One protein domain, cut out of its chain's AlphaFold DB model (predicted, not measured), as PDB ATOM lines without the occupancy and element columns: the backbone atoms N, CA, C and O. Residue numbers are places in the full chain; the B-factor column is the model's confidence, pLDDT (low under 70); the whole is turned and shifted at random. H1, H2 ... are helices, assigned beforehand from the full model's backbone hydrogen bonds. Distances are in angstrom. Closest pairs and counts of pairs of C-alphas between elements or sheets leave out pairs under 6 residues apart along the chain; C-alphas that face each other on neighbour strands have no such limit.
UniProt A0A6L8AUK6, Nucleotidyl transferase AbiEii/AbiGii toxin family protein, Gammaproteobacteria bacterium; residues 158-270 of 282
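This is residues 158 to 270 of the 282 residues of the protein "Nucleotidyl transferase AbiEii/AbiGii toxin family protein" of Gammaproteobacteria bacterium (UniProt A0A6L8AUK6). Six helices make two loose layers of three, H1, H2 and H3 in one and H4, H5 and H6 in the other, with H2 and H5 crossing steeply in the middle. A long link, residues 213 to 239, runs round one edge from H4 to H5. The printed part has 113 residues, with six named helices in the order H1 to H6 and no named strand, class all helix. It is compact, with a radius of gyration of the C-alphas of 13.2 A, and spans 36 by 32 by 22 A.

Start at C-alpha 174, (72.287, 4.307, 148.214), where H2 begins; it runs to residue 186 over 17.9 A. H5, residues 240 to 252, covers 18.0 A, and H4, residues 200 to 212, covers 18.6 A. Find H1 at residues 158 to 169, 15.1 A, and H3 at 188 to 196, 12.2 A. H6, residues 257 to 268, covers 18.3 A and ends at C-alpha 268, (67.998, -4.690, 129.910).

Look first at Ala 181 and Ala 247, the closest C-alphas of H2 and H5, 5.2 A apart; these helices touch at a steep tilt of 64 degrees. H1 touches H3, closest at the C-alphas of Thr 159 and Ala 194, 4.9 A. H4 and H5 are a hairpin, closest at the C-alphas of Arg 207 and Ala 252, 5.9 A. H6 is close to but not clearly touching H5, with C-alphas 246 and 260 7.5 A apart. Every O i to N i+4 pair is within hydrogen-bond range in H3, H4 and H5; H1 has 6 of 8, H2 8 of 9 and H6 5 of 8.

The farthest C-alphas, those of Gly 168 and Ala 269, are 37.5 A apart. The printed part has no cut, and H4 to H5 is the long link. Confidence is low, with pLDDT under 70, in residues 254 to 270.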
ATOM      1  N   ILE A 158      76.793  17.626 144.564       94.19
ATOM      2  CA  ILE A 158      77.526  16.389 144.250       94.19
ATOM      3  C   ILE A 158      78.911  16.418 144.906       94.19
ATOM      4  O   ILE A 158      79.259  15.466 145.606       94.19
ATOM      5  N   THR A 159      79.673  17.505 144.752       91.50
ATOM      6  CA  THR A 159      81.001  17.658 145.365       91.50
ATOM      7  C   THR A 159      80.937  17.478 146.878       91.50
ATOM      8  O   THR A 159      81.709  16.703 147.434       91.50
ATOM      9  N   ARG A 160      79.955  18.085 147.559       88.81
ATOM     10  CA  ARG A 160      79.766  17.933 149.013       88.81
ATOM     11  C   ARG A 160      79.433  16.502 149.431       88.81
ATOM     12  O   ARG A 160      79.889  16.057 150.484       88.81
ATOM     13  N   LYS A 161      78.656  15.762 148.633       92.31
ATOM     14  CA  LYS A 161      78.408  14.331 148.892       92.31
ATOM     15  C   LYS A 161      79.705  13.533 148.803       92.31
ATOM     16  O   LYS A 161      79.948  12.693 149.668       92.31
ATOM     17  N   ILE A 162      80.536  13.813 147.802       91.75
ATOM     18  CA  ILE A 162      81.822  13.140 147.622       91.75
ATOM     19  C   ILE A 162      82.780  13.517 148.761       91.75
ATOM     20  O   ILE A 162      83.133  12.657 149.561       91.75
ATOM     21  N   GLN A 163      83.145  14.791 148.895       89.19
ATOM     22  CA  GLN A 163      84.154  15.248 149.854       89.19
ATOM     23  C   GLN A 163      83.691  15.116 151.306       89.19
ATOM     24  O   GLN A 163      84.383  14.526 152.128       89.19
ATOM     25  N   GLY A 164      82.506  15.627 151.640       82.88
ATOM     26  CA  GLY A 164      82.054  15.696 153.030       82.88
ATOM     27  C   GLY A 164      81.568  14.358 153.583       82.88
ATOM     28  O   GLY A 164      81.748  14.073 154.765       82.88
ATOM     29  N   ARG A 165      80.937  13.523 152.749       85.81
ATOM     30  CA  ARG A 165      80.304  12.283 153.218       85.81
ATOM     31  C   ARG A 165      81.092  11.033 152.847       85.81
ATOM     32  O   ARG A 165      81.443  10.282 153.753       85.81
ATOM     33  N   MET A 166      81.374  10.816 151.563       90.69
ATOM     34  CA  MET A 166      82.073   9.603 151.117       90.69
ATOM     35  C   MET A 166      83.533   9.613 151.557       90.69
ATOM     36  O   MET A 166      83.984   8.655 152.169       90.69
ATOM     37  N   MET A 167      84.241  10.714 151.312       86.38
ATOM     38  CA  MET A 167      85.658  10.844 151.645       86.38
ATOM     39  C   MET A 167      85.876  11.244 153.100       86.38
ATOM     40  O   MET A 167      86.659  10.612 153.800       86.38
ATOM     41  N   GLY A 168      85.154  12.260 153.573       83.56
ATOM     42  CA  GLY A 168      85.324  12.789 154.923       83.56
ATOM     43  C   GLY A 168      84.885  11.811 156.009       83.56
ATOM     44  O   GLY A 168      85.611  11.594 156.974       83.56
ATOM     45  N   ASN A 169      83.714  11.188 155.839       84.88
ATOM     46  CA  ASN A 169      83.127  10.310 156.855       84.88
ATOM     47  C   ASN A 169      83.183   8.818 156.489       84.88
ATOM     48  O   ASN A 169      82.736   7.994 157.285       84.88
ATOM     49  N   GLY A 170      83.662   8.448 155.294       85.44
ATOM     50  CA  GLY A 170      83.617   7.058 154.821       85.44
ATOM     51  C   GLY A 170      82.192   6.537 154.593       85.44
ATOM     52  O   GLY A 170      81.968   5.328 154.533       85.44
ATOM     53  N   VAL A 171      81.196   7.427 154.528       88.88
ATOM     54  CA  VAL A 171      79.785   7.044 154.466       88.88
ATOM     55  C   VAL A 171      79.324   7.047 153.021       88.88
ATOM     56  O   VAL A 171      79.133   8.085 152.390       88.88
ATOM     57  N   PHE A 172      79.057   5.854 152.521       90.50
ATOM     58  CA  PHE A 172      78.350   5.653 151.273       90.50
ATOM     59  C   PHE A 172      76.887   5.415 151.632       90.50
ATOM     60  O   PHE A 172      76.595   4.663 152.562       90.50
ATOM     61  N   VAL A 173      75.952   6.021 150.902       91.44
ATOM     62  CA  VAL A 173      74.525   5.677 151.002       91.44
ATOM     63  C   VAL A 173      73.915   5.521 149.622       91.44
ATOM     64  O   VAL A 173      74.325   6.184 148.666       91.44
ATOM     65  N   VAL A 174      72.909   4.652 149.504       91.50
ATOM     66  CA  VAL A 174      72.287   4.307 148.214       91.50
ATOM     67  C   VAL A 174      71.759   5.550 147.496       91.50
ATOM     68  O   VAL A 174      71.881   5.667 146.277       91.50
ATOM     69  N   ARG A 175      71.215   6.511 148.253       92.31
ATOM     70  CA  ARG A 175      70.714   7.782 147.706       92.31
ATOM     71  C   ARG A 175      71.807   8.592 147.007       92.31
ATOM     72  O   ARG A 175      71.515   9.207 145.991       92.31
ATOM     73  N   ASP A 176      73.040   8.571 147.505       93.25
ATOM     74  CA  ASP A 176      74.133   9.329 146.891       93.25
ATOM     75  C   ASP A 176      74.646   8.638 145.624       93.25
ATOM     76  O   ASP A 176      74.894   9.309 144.627       93.25
ATOM     77  N   MET A 177      74.705   7.300 145.615       92.25
ATOM     78  CA  MET A 177      75.001   6.540 144.392       92.25
ATOM     79  C   MET A 177      73.950   6.804 143.312       92.25
ATOM     80  O   MET A 177      74.283   6.979 142.141       92.25
ATOM     81  N   TYR A 178      72.674   6.871 143.707       93.06
ATOM     82  CA  TYR A 178      71.592   7.244 142.803       93.06
ATOM     83  C   TYR A 178      71.746   8.670 142.277       93.06
ATOM     84  O   TYR A 178      71.597   8.880 141.079       93.06
ATOM     85  N   ASP A 179      72.051   9.638 143.144       95.06
ATOM     86  CA  ASP A 179      72.218  11.041 142.755       95.06
ATOM     87  C   ASP A 179      73.367  11.206 141.739       95.06
ATOM     88  O   ASP A 179      73.178  11.863 140.717       95.06
ATOM     89  N   ILE A 180      74.511  10.541 141.951       93.75
ATOM     90  CA  ILE A 180      75.656  10.549 141.016       93.75
ATOM     91  C   ILE A 180      75.296   9.872 139.690       93.75
ATOM     92  O   ILE A 180      75.541  10.417 138.611       93.75
ATOM     93  N   ALA A 181      74.680   8.691 139.748       91.50
ATOM     94  CA  ALA A 181      74.277   7.976 138.545       91.50
ATOM     95  C   ALA A 181      73.218   8.765 137.750       91.50
ATOM     96  O   ALA A 181      73.282   8.819 136.521       91.50
ATOM     97  N   ALA A 182      72.279   9.430 138.428       92.50
ATOM     98  CA  ALA A 182      71.293  10.300 137.798       92.50
ATOM     99  C   ALA A 182      71.950  11.527 137.155       92.50
ATOM    100  O   ALA A 182      71.603  11.851 136.020       92.50
ATOM    101  N   ALA A 183      72.931  12.151 137.816       93.94
ATOM    102  CA  ALA A 183      73.693  13.271 137.262       93.94
ATOM    103  C   ALA A 183      74.371  12.895 135.935       93.94
ATOM    104  O   ALA A 183      74.298  13.652 134.971       93.94
ATOM    105  N   SER A 184      74.913  11.676 135.823       89.38
ATOM    106  CA  SER A 184      75.543  11.197 134.579       89.38
ATOM    107  C   SER A 184      74.610  11.188 133.357       89.38
ATOM    108  O   SER A 184      75.080  11.234 132.220       89.38
ATOM    109  N   VAL A 185      73.292  11.151 133.583       88.69
ATOM    110  CA  VAL A 185      72.264  11.125 132.532       88.69
ATOM    111  C   VAL A 185      71.549  12.468 132.392       88.69
ATOM    112  O   VAL A 185      71.238  12.879 131.278       88.69
ATOM    113  N   LEU A 186      71.237  13.127 133.509       90.06
ATOM    114  CA  LEU A 186      70.379  14.312 133.548       90.06
ATOM    115  C   LEU A 186      71.166  15.622 133.480       90.06
ATOM    116  O   LEU A 186      70.635  16.606 132.971       90.06
ATOM    117  N   ASP A 187      72.398  15.638 133.994       92.56
ATOM    118  CA  ASP A 187      73.210  16.847 134.124       92.56
ATOM    119  C   ASP A 187      74.707  16.516 134.148       92.56
ATOM    120  O   ASP A 187      75.407  16.556 135.165       92.56
ATOM    121  N   ARG A 188      75.200  16.131 132.973       89.00
ATOM    122  CA  ARG A 188      76.599  15.751 132.776       89.00
ATOM    123  C   ARG A 188      77.565  16.892 133.085       89.00
ATOM    124  O   ARG A 188      78.656  16.621 133.573       89.00
ATOM    125  N   GLY A 189      77.178  18.132 132.789       88.38
ATOM    126  CA  GLY A 189      78.003  19.306 133.065       88.38
ATOM    127  C   GLY A 189      78.264  19.454 134.558       88.38
ATOM    128  O   GLY A 189      79.422  19.532 134.960       88.38
ATOM    129  N   ALA A 190      77.205  19.376 135.372       89.81
ATOM    130  CA  ALA A 190      77.335  19.445 136.820       89.81
ATOM    131  C   ALA A 190      78.185  18.302 137.396       89.81
ATOM    132  O   ALA A 190      79.008  18.517 138.282       89.81
ATOM    133  N   LEU A 191      78.025  17.082 136.873       91.75
ATOM    134  CA  LEU A 191      78.842  15.947 137.299       91.75
ATOM    135  C   LEU A 191      80.328  16.148 136.973       91.75
ATOM    136  O   LEU A 191      81.163  15.900 137.834       91.75
ATOM    137  N   VAL A 192      80.667  16.594 135.759       89.38
ATOM    138  CA  VAL A 192      82.065  16.863 135.377       89.38
ATOM    139  C   VAL A 192      82.657  17.952 136.266       89.38
ATOM    140  O   VAL A 192      83.695  17.720 136.874       89.38
ATOM    141  N   ALA A 193      81.954  19.075 136.440       88.62
ATOM    142  CA  ALA A 193      82.398  20.153 137.322       88.62
ATOM    143  C   ALA A 193      82.627  19.668 138.765       88.62
ATOM    144  O   ALA A 193      83.610  20.044 139.399       88.62
ATOM    145  N   ALA A 194      81.763  18.782 139.269       91.19
ATOM    146  CA  ALA A 194      81.922  18.220 140.604       91.19
ATOM    147  C   ALA A 194      83.159  17.318 140.743       91.19
ATOM    148  O   ALA A 194      83.790  17.310 141.800       91.19
ATOM    149  N   LEU A 195      83.492  16.556 139.696       89.75
ATOM    150  CA  LEU A 195      84.669  15.683 139.649       89.75
ATOM    151  C   LEU A 195      85.969  16.456 139.407       89.75
ATOM    152  O   LEU A 195      87.023  16.006 139.848       89.75
ATOM    153  N   ASP A 196      85.903  17.592 138.721       89.62
ATOM    154  CA  ASP A 196      87.046  18.490 138.523       89.62
ATOM    155  C   ASP A 196      87.363  19.298 139.796       89.62
ATOM    156  O   ASP A 196      88.474  19.794 139.960       89.62
ATOM    157  N   ALA A 197      86.402  19.411 140.721       89.06
ATOM    158  CA  ALA A 197      86.573  20.086 142.007       89.06
ATOM    159  C   ALA A 197      87.265  19.230 143.088       89.06
ATOM    160  O   ALA A 197      87.560  19.749 144.166       89.06
ATOM    161  N   ILE A 198      87.504  17.938 142.831       87.50
ATOM    162  CA  ILE A 198      88.231  17.036 143.739       87.50
ATOM    163  C   ILE A 198      89.631  16.736 143.194       87.50
ATOM    164  O   ILE A 198      89.829  16.706 141.979       87.50
ATOM    165  N   THR A 199      90.603  16.500 144.074       89.00
ATOM    166  CA  THR A 199      91.981  16.197 143.650       89.00
ATOM    167  C   THR A 199      92.114  14.778 143.093       89.00
ATOM    168  O   THR A 199      91.258  13.914 143.316       89.00
ATOM    169  N   ASP A 200      93.211  14.505 142.385       86.25
ATOM    170  CA  ASP A 200      93.509  13.155 141.899       86.25
ATOM    171  C   ASP A 200      93.675  12.163 143.063       86.25
ATOM    172  O   ASP A 200      93.170  11.042 142.996       86.25
ATOM    173  N   GLU A 201      94.281  12.589 144.176       88.56
ATOM    174  CA  GLU A 201      94.398  11.775 145.390       88.56
ATOM    175  C   GLU A 201      93.028  11.478 146.014       88.56
ATOM    176  O   GLU A 201      92.771  10.347 146.436       88.56
ATOM    177  N   GLU A 202      92.128  12.466 146.056       88.44
ATOM    178  CA  GLU A 202      90.750  12.266 146.517       88.44
ATOM    179  C   GLU A 202      90.008  11.277 145.610       88.44
ATOM    180  O   GLU A 202      89.296  10.397 146.099       88.44
ATOM    181  N   ARG A 203      90.215  11.368 144.291       86.69
ATOM    182  CA  ARG A 203      89.630  10.452 143.306       86.69
ATOM    183  C   ARG A 203      90.161   9.025 143.454       86.69
ATOM    184  O   ARG A 203      89.393   8.068 143.328       86.69
ATOM    185  N   ASP A 204      91.451   8.856 143.726       86.88
ATOM    186  CA  ASP A 204      92.066   7.549 143.984       86.88
ATOM    187  C   ASP A 204      91.556   6.927 145.282       86.88
ATOM    188  O   ASP A 204      91.176   5.753 145.319       86.88
ATOM    189  N   ALA A 205      91.485   7.719 146.350       88.31
ATOM    190  CA  ALA A 205      90.954   7.260 147.621       88.31
ATOM    191  C   ALA A 205      89.464   6.883 147.498       88.31
ATOM    192  O   ALA A 205      89.067   5.815 147.969       88.31
ATOM    193  N   LEU A 206      88.665   7.663 146.762       89.31
ATOM    194  CA  LEU A 206      87.268   7.339 146.464       89.31
ATOM    195  C   LEU A 206      87.129   6.022 145.695       89.31
ATOM    196  O   LEU A 206      86.301   5.181 146.051       89.31
ATOM    197  N   ARG A 207      87.954   5.814 144.661       86.88
ATOM    198  CA  ARG A 207      88.003   4.552 143.905       86.88
ATOM    199  C   ARG A 207      88.291   3.362 144.815       86.88
ATOM    200  O   ARG A 207      87.602   2.344 144.727       86.88
ATOM    201  N   ASN A 208      89.273   3.500 145.702       88.31
ATOM    202  CA  ASN A 208      89.655   2.448 146.637       88.31
ATOM    203  C   ASN A 208      88.527   2.113 147.621       88.31
ATOM    204  O   ASN A 208      88.235   0.935 147.834       88.31
ATOM    205  N   GLU A 209      87.851   3.117 148.178       89.25
ATOM    206  CA  GLU A 209      86.711   2.900 149.078       89.25
ATOM    207  C   GLU A 209      85.527   2.240 148.362       89.25
ATOM    208  O   GLU A 209      84.962   1.256 148.845       89.25
ATOM    209  N   LEU A 210      85.198   2.685 147.148       88.19
ATOM    210  CA  LEU A 210      84.160   2.050 146.336       88.19
ATOM    211  C   LEU A 210      84.481   0.589 146.006       88.19
ATOM    212  O   LEU A 210      83.569  -0.243 145.953       88.19
ATOM    213  N   ALA A 211      85.748   0.257 145.757       86.75
ATOM    214  CA  ALA A 211      86.175  -1.114 145.492       86.75
ATOM    215  C   ALA A 211      85.999  -2.029 146.717       86.75
ATOM    216  O   ALA A 211      85.755  -3.222 146.547       86.75
ATOM    217  N   ARG A 212      86.057  -1.469 147.934       88.00
ATOM    218  CA  ARG A 212      85.890  -2.192 149.206       88.00
ATOM    219  C   ARG A 212      84.436  -2.420 149.610       88.00
ATOM    220  O   ARG A 212      84.188  -3.220 150.510       88.00
ATOM    221  N   LEU A 213      83.474  -1.744 148.977       86.12
ATOM    222  CA  LEU A 213      82.061  -1.956 149.290       86.12
ATOM    223  C   LEU A 213      81.664  -3.420 149.021       86.12
ATOM    224  O   LEU A 213      81.909  -3.917 147.917       86.12
ATOM    225  N   PRO A 214      81.034  -4.108 149.995       84.38
ATOM    226  CA  PRO A 214      80.698  -5.518 149.858       84.38
ATOM    227  C   PRO A 214      79.650  -5.743 148.766       84.38
ATOM    228  O   PRO A 214      78.839  -4.870 148.450       84.38
ATOM    229  N   GLN A 215      79.625  -6.951 148.206       81.38
ATOM    230  CA  GLN A 215      78.538  -7.358 147.322       81.38
ATOM    231  C   GLN A 215      77.202  -7.304 148.078       81.38
ATOM    232  O   GLN A 215      77.113  -7.750 149.221       81.38
ATOM    233  N   GLY A 216      76.161  -6.749 147.450       81.31
ATOM    234  CA  GLY A 216      74.864  -6.566 148.105       81.31
ATOM    235  C   GLY A 216      74.848  -5.430 149.129       81.31
ATOM    236  O   GLY A 216      73.902  -5.335 149.912       81.31
ATOM    237  N   TRP A 217      75.865  -4.555 149.130       85.12
ATOM    238  CA  TRP A 217      75.941  -3.384 150.006       85.12
ATOM    239  C   TRP A 217      74.652  -2.557 149.987       85.12
ATOM    240  O   TRP A 217      74.258  -2.039 151.027       85.12
ATOM    241  N   ALA A 218      73.937  -2.487 148.861       80.81
ATOM    242  CA  ALA A 218      72.673  -1.763 148.792       80.81
ATOM    243  C   ALA A 218      71.612  -2.254 149.797       80.81
ATOM    244  O   ALA A 218      70.810  -1.450 150.269       80.81
ATOM    245  N   GLY A 219      71.613  -3.545 150.141       79.19
ATOM    246  CA  GLY A 219      70.720  -4.132 151.146       79.19
ATOM    247  C   GLY A 219      71.261  -4.076 152.577       79.19
ATOM    248  O   GLY A 219      70.562  -4.475 153.505       79.19
ATOM    249  N   HIS A 220      72.495  -3.607 152.777       81.00
ATOM    250  CA  HIS A 220      73.124  -3.554 154.092       81.00
ATOM    251  C   HIS A 220      72.566  -2.385 154.929       81.00
ATOM    252  O   HIS A 220      72.385  -1.298 154.386       81.00
ATOM    253  N   PRO A 221      72.364  -2.522 156.254       79.94
ATOM    254  CA  PRO A 221      71.839  -1.435 157.095       79.94
ATOM    255  C   PRO A 221      72.651  -0.130 157.048       79.94
ATOM    256  O   PRO A 221      72.104   0.955 157.236       79.94
ATOM    257  N   SER A 222      73.957  -0.218 156.770       79.88
ATOM    258  CA  SER A 222      74.825   0.962 156.622       79.88
ATOM    259  C   SER A 222      74.625   1.727 155.310       79.88
ATOM    260  O   SER A 222      75.134   2.836 155.181       79.88
ATOM    261  N   SER A 223      73.873   1.182 154.348       78.69
ATOM    262  CA  SER A 223      73.594   1.818 153.052       78.69
ATOM    263  C   SER A 223      72.574   2.966 153.155       78.69
ATOM    264  O   SER A 223      72.331   3.700 152.189       78.69
ATOM    265  N   GLY A 224      72.025   3.171 154.356       83.81
ATOM    266  CA  GLY A 224      71.134   4.265 154.701       83.81
ATOM    267  C   GLY A 224      69.686   4.017 154.283       83.81
ATOM    268  O   GLY A 224      69.232   2.889 154.109       83.81
ATOM    269  N   ARG A 225      68.918   5.106 154.163       83.44
ATOM    270  CA  ARG A 225      67.509   5.029 153.751       83.44
ATOM    271  C   ARG A 225      67.395   4.604 152.277       83.44
ATOM    272  O   ARG A 225      68.204   5.057 151.461       83.44
ATOM    273  N   PRO A 226      66.363   3.821 151.912       84.06
ATOM    274  CA  PRO A 226      66.133   3.423 150.528       84.06
ATOM    275  C   PRO A 226      65.796   4.625 149.633       84.06
ATOM    276  O   PRO A 226      65.432   5.709 150.098       84.06
ATOM    277  N   ILE A 227      65.892   4.421 148.318       83.94
ATOM    278  CA  ILE A 227      65.463   5.417 147.331       83.94
ATOM    279  C   ILE A 227      63.934   5.429 147.289       83.94
ATOM    280  O   ILE A 227      63.309   4.431 146.938       83.94
ATOM    281  N   LEU A 228      63.331   6.573 147.605       81.62
ATOM    282  CA  LEU A 228      61.884   6.755 147.540       81.62
ATOM    283  C   LEU A 228      61.480   7.300 146.168       81.62
ATOM    284  O   LEU A 228      62.037   8.301 145.714       81.62
ATOM    285  N   ASN A 229      60.494   6.664 145.526       83.56
ATOM    286  CA  ASN A 229      59.911   7.083 144.245       83.56
ATOM    287  C   ASN A 229      60.967   7.490 143.202       83.56
ATOM    288  O   ASN A 229      60.956   8.615 142.701       83.56
ATOM    289  N   ALA A 230      61.901   6.584 142.905       84.25
ATOM    290  CA  ALA A 230      62.878   6.776 141.839       84.25
ATOM    291  C   ALA A 230      62.143   6.977 140.502       84.25
ATOM    292  O   ALA A 230      61.566   6.042 139.950       84.25
ATOM    293  N   ALA A 231      62.122   8.209 140.004       81.06
ATOM    294  CA  ALA A 231      61.309   8.618 138.869       81.06
ATOM    295  C   ALA A 231      62.140   8.752 137.590       81.06
ATOM    296  O   ALA A 231      61.662   8.408 136.502       81.06
ATOM    297  N   ARG A 232      63.370   9.276 137.695       82.06
ATOM    298  CA  ARG A 232      64.232   9.561 136.539       82.06
ATOM    299  C   ARG A 232      65.718   9.414 136.877       82.06
ATOM    300  O   ARG A 232      66.105   9.776 137.967       82.06
ATOM    301  N   PRO A 233      66.560   8.971 135.939       81.94
ATOM    302  CA  PRO A 233      66.162   8.295 134.712       81.94
ATOM    303  C   PRO A 233      65.511   6.941 135.049       81.94
ATOM    304  O   PRO A 233      65.924   6.253 135.981       81.94
ATOM    305  N   LYS A 234      64.474   6.547 134.293       80.94
ATOM    306  CA  LYS A 234      63.743   5.282 134.526       80.94
ATOM    307  C   LYS A 234      64.664   4.062 134.491       80.94
ATOM    308  O   LYS A 234      64.409   3.078 135.169       80.94
ATOM    309  N   SER A 235      65.755   4.148 133.731       75.25
ATOM    310  CA  SER A 235      66.783   3.115 133.658       75.25
ATOM    311  C   SER A 235      67.474   2.848 135.001       75.25
ATOM    312  O   SER A 235      67.961   1.744 135.213       75.25
ATOM    313  N   LEU A 236      67.503   3.808 135.924       79.69
ATOM    314  CA  LEU A 236      68.106   3.647 137.251       79.69
ATOM    315  C   LEU A 236      67.072   3.369 138.351       79.69
ATOM    316  O   LEU A 236      67.443   3.070 139.485       79.69
ATOM    317  N   ALA A 237      65.777   3.470 138.047       75.62
ATOM    318  CA  ALA A 237      64.728   3.337 139.047       75.62
ATOM    319  C   ALA A 237      64.691   1.920 139.650       75.62
ATOM    320  O   ALA A 237      64.614   0.930 138.928       75.62
ATOM    321  N   GLY A 238      64.745   1.834 140.983       71.31
ATOM    322  CA  GLY A 238      64.552   0.586 141.731       71.31
ATOM    323  C   GLY A 238      65.734  -0.389 141.747       71.31
ATOM    324  O   GLY A 238      65.599  -1.466 142.315       71.31
ATOM    325  N   ASN A 239      66.891  -0.041 141.168       81.06
ATOM    326  CA  ASN A 239      68.060  -0.924 141.160       81.06
ATOM    327  C   ASN A 239      69.296  -0.222 141.740       81.06
ATOM    328  O   ASN A 239      70.072   0.420 141.032       81.06
ATOM    329  N   ALA A 240      69.462  -0.348 143.054       83.44
ATOM    330  CA  ALA A 240      70.562   0.257 143.796       83.44
ATOM    331  C   ALA A 240      71.942  -0.279 143.374       83.44
ATOM    332  O   ALA A 240      72.879   0.505 143.248       83.44
ATOM    333  N   GLU A 241      72.055  -1.574 143.069       83.38
ATOM    334  CA  GLU A 241      73.298  -2.181 142.566       83.38
ATOM    335  C   GLU A 241      73.682  -1.624 141.191       83.38
ATOM    336  O   GLU A 241      74.844  -1.322 140.924       83.38
ATOM    337  N   ARG A 242      72.693  -1.384 140.323       83.56
ATOM    338  CA  ARG A 242      72.916  -0.701 139.045       83.56
ATOM    339  C   ARG A 242      73.411   0.727 139.251       83.56
ATOM    340  O   ARG A 242      74.308   1.161 138.535       83.56
ATOM    341  N   CYS A 243      72.838   1.451 140.209       86.06
ATOM    342  CA  CYS A 243      73.279   2.807 140.533       86.06
ATOM    343  C   CYS A 243      74.711   2.807 141.060       86.06
ATOM    344  O   CYS A 243      75.511   3.623 140.617       86.06
ATOM    345  N   LEU A 244      75.049   1.853 141.932       86.25
ATOM    346  CA  LEU A 244      76.410   1.658 142.409       86.25
ATOM    347  C   LEU A 244      77.366   1.364 141.247       86.25
ATOM    348  O   LEU A 244      78.410   1.994 141.160       86.25
ATOM    349  N   HIS A 245      77.014   0.466 140.327       86.12
ATOM    350  CA  HIS A 245      77.859   0.151 139.173       86.12
ATOM    351  C   HIS A 245      78.123   1.377 138.285       86.12
ATOM    352  O   HIS A 245      79.270   1.643 137.931       86.12
ATOM    353  N   VAL A 246      77.081   2.157 137.970       85.44
ATOM    354  CA  VAL A 246      77.226   3.397 137.190       85.44
ATOM    355  C   VAL A 246      78.068   4.421 137.948       85.44
ATOM    356  O   VAL A 246      78.982   4.996 137.365       85.44
ATOM    357  N   ALA A 247      77.809   4.618 139.244       85.94
ATOM    358  CA  ALA A 247      78.595   5.521 140.075       85.94
ATOM    359  C   ALA A 247      80.071   5.095 140.127       85.94
ATOM    360  O   ALA A 247      80.938   5.941 139.954       85.94
ATOM    361  N   LYS A 248      80.376   3.797 140.264       87.56
ATOM    362  CA  LYS A 248      81.757   3.288 140.213       87.56
ATOM    363  C   LYS A 248      82.434   3.616 138.885       87.56
ATOM    364  O   LYS A 248      83.541   4.134 138.906       87.56
ATOM    365  N   ALA A 249      81.773   3.370 137.753       85.56
ATOM    366  CA  ALA A 249      82.337   3.668 136.434       85.56
ATOM    367  C   ALA A 249      82.596   5.172 136.236       85.56
ATOM    368  O   ALA A 249      83.660   5.567 135.770       85.56
ATOM    369  N   VAL A 250      81.641   6.013 136.650       85.31
ATOM    370  CA  VAL A 250      81.766   7.480 136.636       85.31
ATOM    371  C   VAL A 250      82.954   7.942 137.473       85.31
ATOM    372  O   VAL A 250      83.801   8.687 136.989       85.31
ATOM    373  N   LEU A 251      83.027   7.484 138.723       83.94
ATOM    374  CA  LEU A 251      84.039   7.919 139.684       83.94
ATOM    375  C   LEU A 251      85.429   7.346 139.374       83.94
ATOM    376  O   LEU A 251      86.433   7.945 139.749       83.94
ATOM    377  N   ALA A 252      85.503   6.224 138.651       78.62
ATOM    378  CA  ALA A 252      86.764   5.642 138.209       78.62
ATOM    379  C   ALA A 252      87.414   6.383 137.029       78.62
ATOM    380  O   ALA A 252      88.592   6.167 136.759       78.62
ATOM    381  N   GLY A 253      86.672   7.256 136.338       73.38
ATOM    382  CA  GLY A 253      87.131   7.891 135.101       73.38
ATOM    383  C   GLY A 253      86.988   7.003 133.858       73.38
ATOM    384  O   GLY A 253      87.207   7.484 132.751       73.38
ATOM    385  N   ASP A 254      86.513   5.763 134.012       68.69
ATOM    386  CA  ASP A 254      86.217   4.811 132.925       68.69
ATOM    387  C   ASP A 254      84.910   5.148 132.180       68.69
ATOM    388  O   ASP A 254      84.263   4.300 131.562       68.69
ATOM    389  N   TRP A 255      84.468   6.398 132.278       66.56
ATOM    390  CA  TRP A 255      83.170   6.845 131.814       66.56
ATOM    391  C   TRP A 255      83.287   7.605 130.500       66.56
ATOM    392  O   TRP A 255      83.571   8.806 130.478       66.56
ATOM    393  N   SER A 256      82.991   6.930 129.386       60.97
ATOM    394  CA  SER A 256      82.685   7.632 128.141       60.97
ATOM    395  C   SER A 256      81.182   7.952 128.049       60.97
ATOM    396  O   SER A 256      80.338   7.207 128.557       60.97
ATOM    397  N   PRO A 257      80.796   9.028 127.335       51.06
ATOM    398  CA  PRO A 257      79.387   9.344 127.090       51.06
ATOM    399  C   PRO A 257      78.612   8.219 126.385       51.06
ATOM    400  O   PRO A 257      77.391   8.140 126.513       51.06
ATOM    401  N   ALA A 258      79.301   7.327 125.667       56.09
ATOM    402  CA  ALA A 258      78.682   6.163 125.041       56.09
ATOM    403  C   ALA A 258      78.408   5.024 126.043       56.09
ATOM    404  O   ALA A 258      77.522   4.201 125.800       56.09
ATOM    405  N   ASP A 259      79.122   4.974 127.170       57.50
ATOM    406  CA  ASP A 259      79.029   3.882 128.146       57.50
ATOM    407  C   ASP A 259      77.827   4.025 129.073       57.50
ATOM    408  O   ASP A 259      77.230   3.017 129.442       57.50
ATOM    409  N   ALA A 260      77.368   5.253 129.345       53.03
ATOM    410  CA  ALA A 260      76.096   5.482 130.037       53.03
ATOM    411  C   ALA A 260      74.926   4.823 129.278       53.03
ATOM    412  O   ALA A 260      74.128   4.087 129.858       53.03
ATOM    413  N   LEU A 261      74.872   4.997 127.952       49.09
ATOM    414  CA  LEU A 261      73.844   4.402 127.090       49.09
ATOM    415  C   LEU A 261      74.042   2.887 126.879       49.09
ATOM    416  O   LEU A 261      73.062   2.144 126.800       49.09
ATOM    417  N   ARG A 262      75.285   2.385 126.842       54.84
ATOM    418  CA  ARG A 262      75.563   0.939 126.702       54.84
ATOM    419  C   ARG A 262      75.332   0.145 127.988       54.84
ATOM    420  O   ARG A 262      74.722  -0.922 127.923       54.84
ATOM    421  N   ALA A 263      75.703   0.675 129.154       51.38
ATOM    422  CA  ALA A 263      75.308   0.124 130.454       51.38
ATOM    423  C   ALA A 263      73.773   0.116 130.618       51.38
ATOM    424  O   ALA A 263      73.199  -0.700 131.354       51.38
ATOM    425  N   HIS A 264      73.069   0.988 129.881       48.78
ATOM    426  CA  HIS A 264      71.620   0.919 129.754       48.78
ATOM    427  C   HIS A 264      71.121  -0.283 128.935       48.78
ATOM    428  O   HIS A 264      70.200  -0.965 129.393       48.78
ATOM    429  N   ALA A 265      71.766  -0.587 127.807       48.12
ATOM    430  CA  ALA A 265      71.388  -1.667 126.892       48.12
ATOM    431  C   ALA A 265      71.752  -3.081 127.395       48.12
ATOM    432  O   ALA A 265      70.935  -3.995 127.306       48.12
ATOM    433  N   VAL A 266      72.943  -3.275 127.973       45.34
ATOM    434  CA  VAL A 266      73.438  -4.614 128.366       45.34
ATOM    435  C   VAL A 266      72.677  -5.190 129.571       45.34
ATOM    436  O   VAL A 266      72.460  -6.398 129.651       45.34
ATOM    437  N   ALA A 267      72.200  -4.341 130.485       42.84
ATOM    438  CA  ALA A 267      71.447  -4.781 131.663       42.84
ATOM    439  C   ALA A 267      69.951  -5.033 131.383       42.84
ATOM    440  O   ALA A 267      69.344  -5.869 132.050       42.84
ATOM    441  N   GLY A 268      69.361  -4.378 130.371       42.69
ATOM    442  CA  GLY A 268      67.998  -4.690 129.910       42.69
ATOM    443  C   GLY A 268      67.879  -6.097 129.311       42.69
ATOM    444  O   GLY A 268      66.813  -6.699 129.352       42.69
ATOM    445  N   ALA A 269      68.995  -6.654 128.832       44.12
ATOM    446  CA  ALA A 269      69.066  -8.011 128.302       44.12
ATOM    447  C   ALA A 269      69.265  -9.101 129.379       44.12
ATOM    448  O   ALA A 269      69.164 -10.281 129.054       44.12
ATOM    449  N   ARG A 270      69.566  -8.746 130.644       47.78
ATOM    450  CA  ARG A 270      69.992  -9.718 131.678       47.78
ATOM    451  C   ARG A 270      69.185  -9.746 132.988       47.78
ATOM    452  O   ARG A 270      69.612 -10.437 133.905       47.78
TER     453      ARG A 270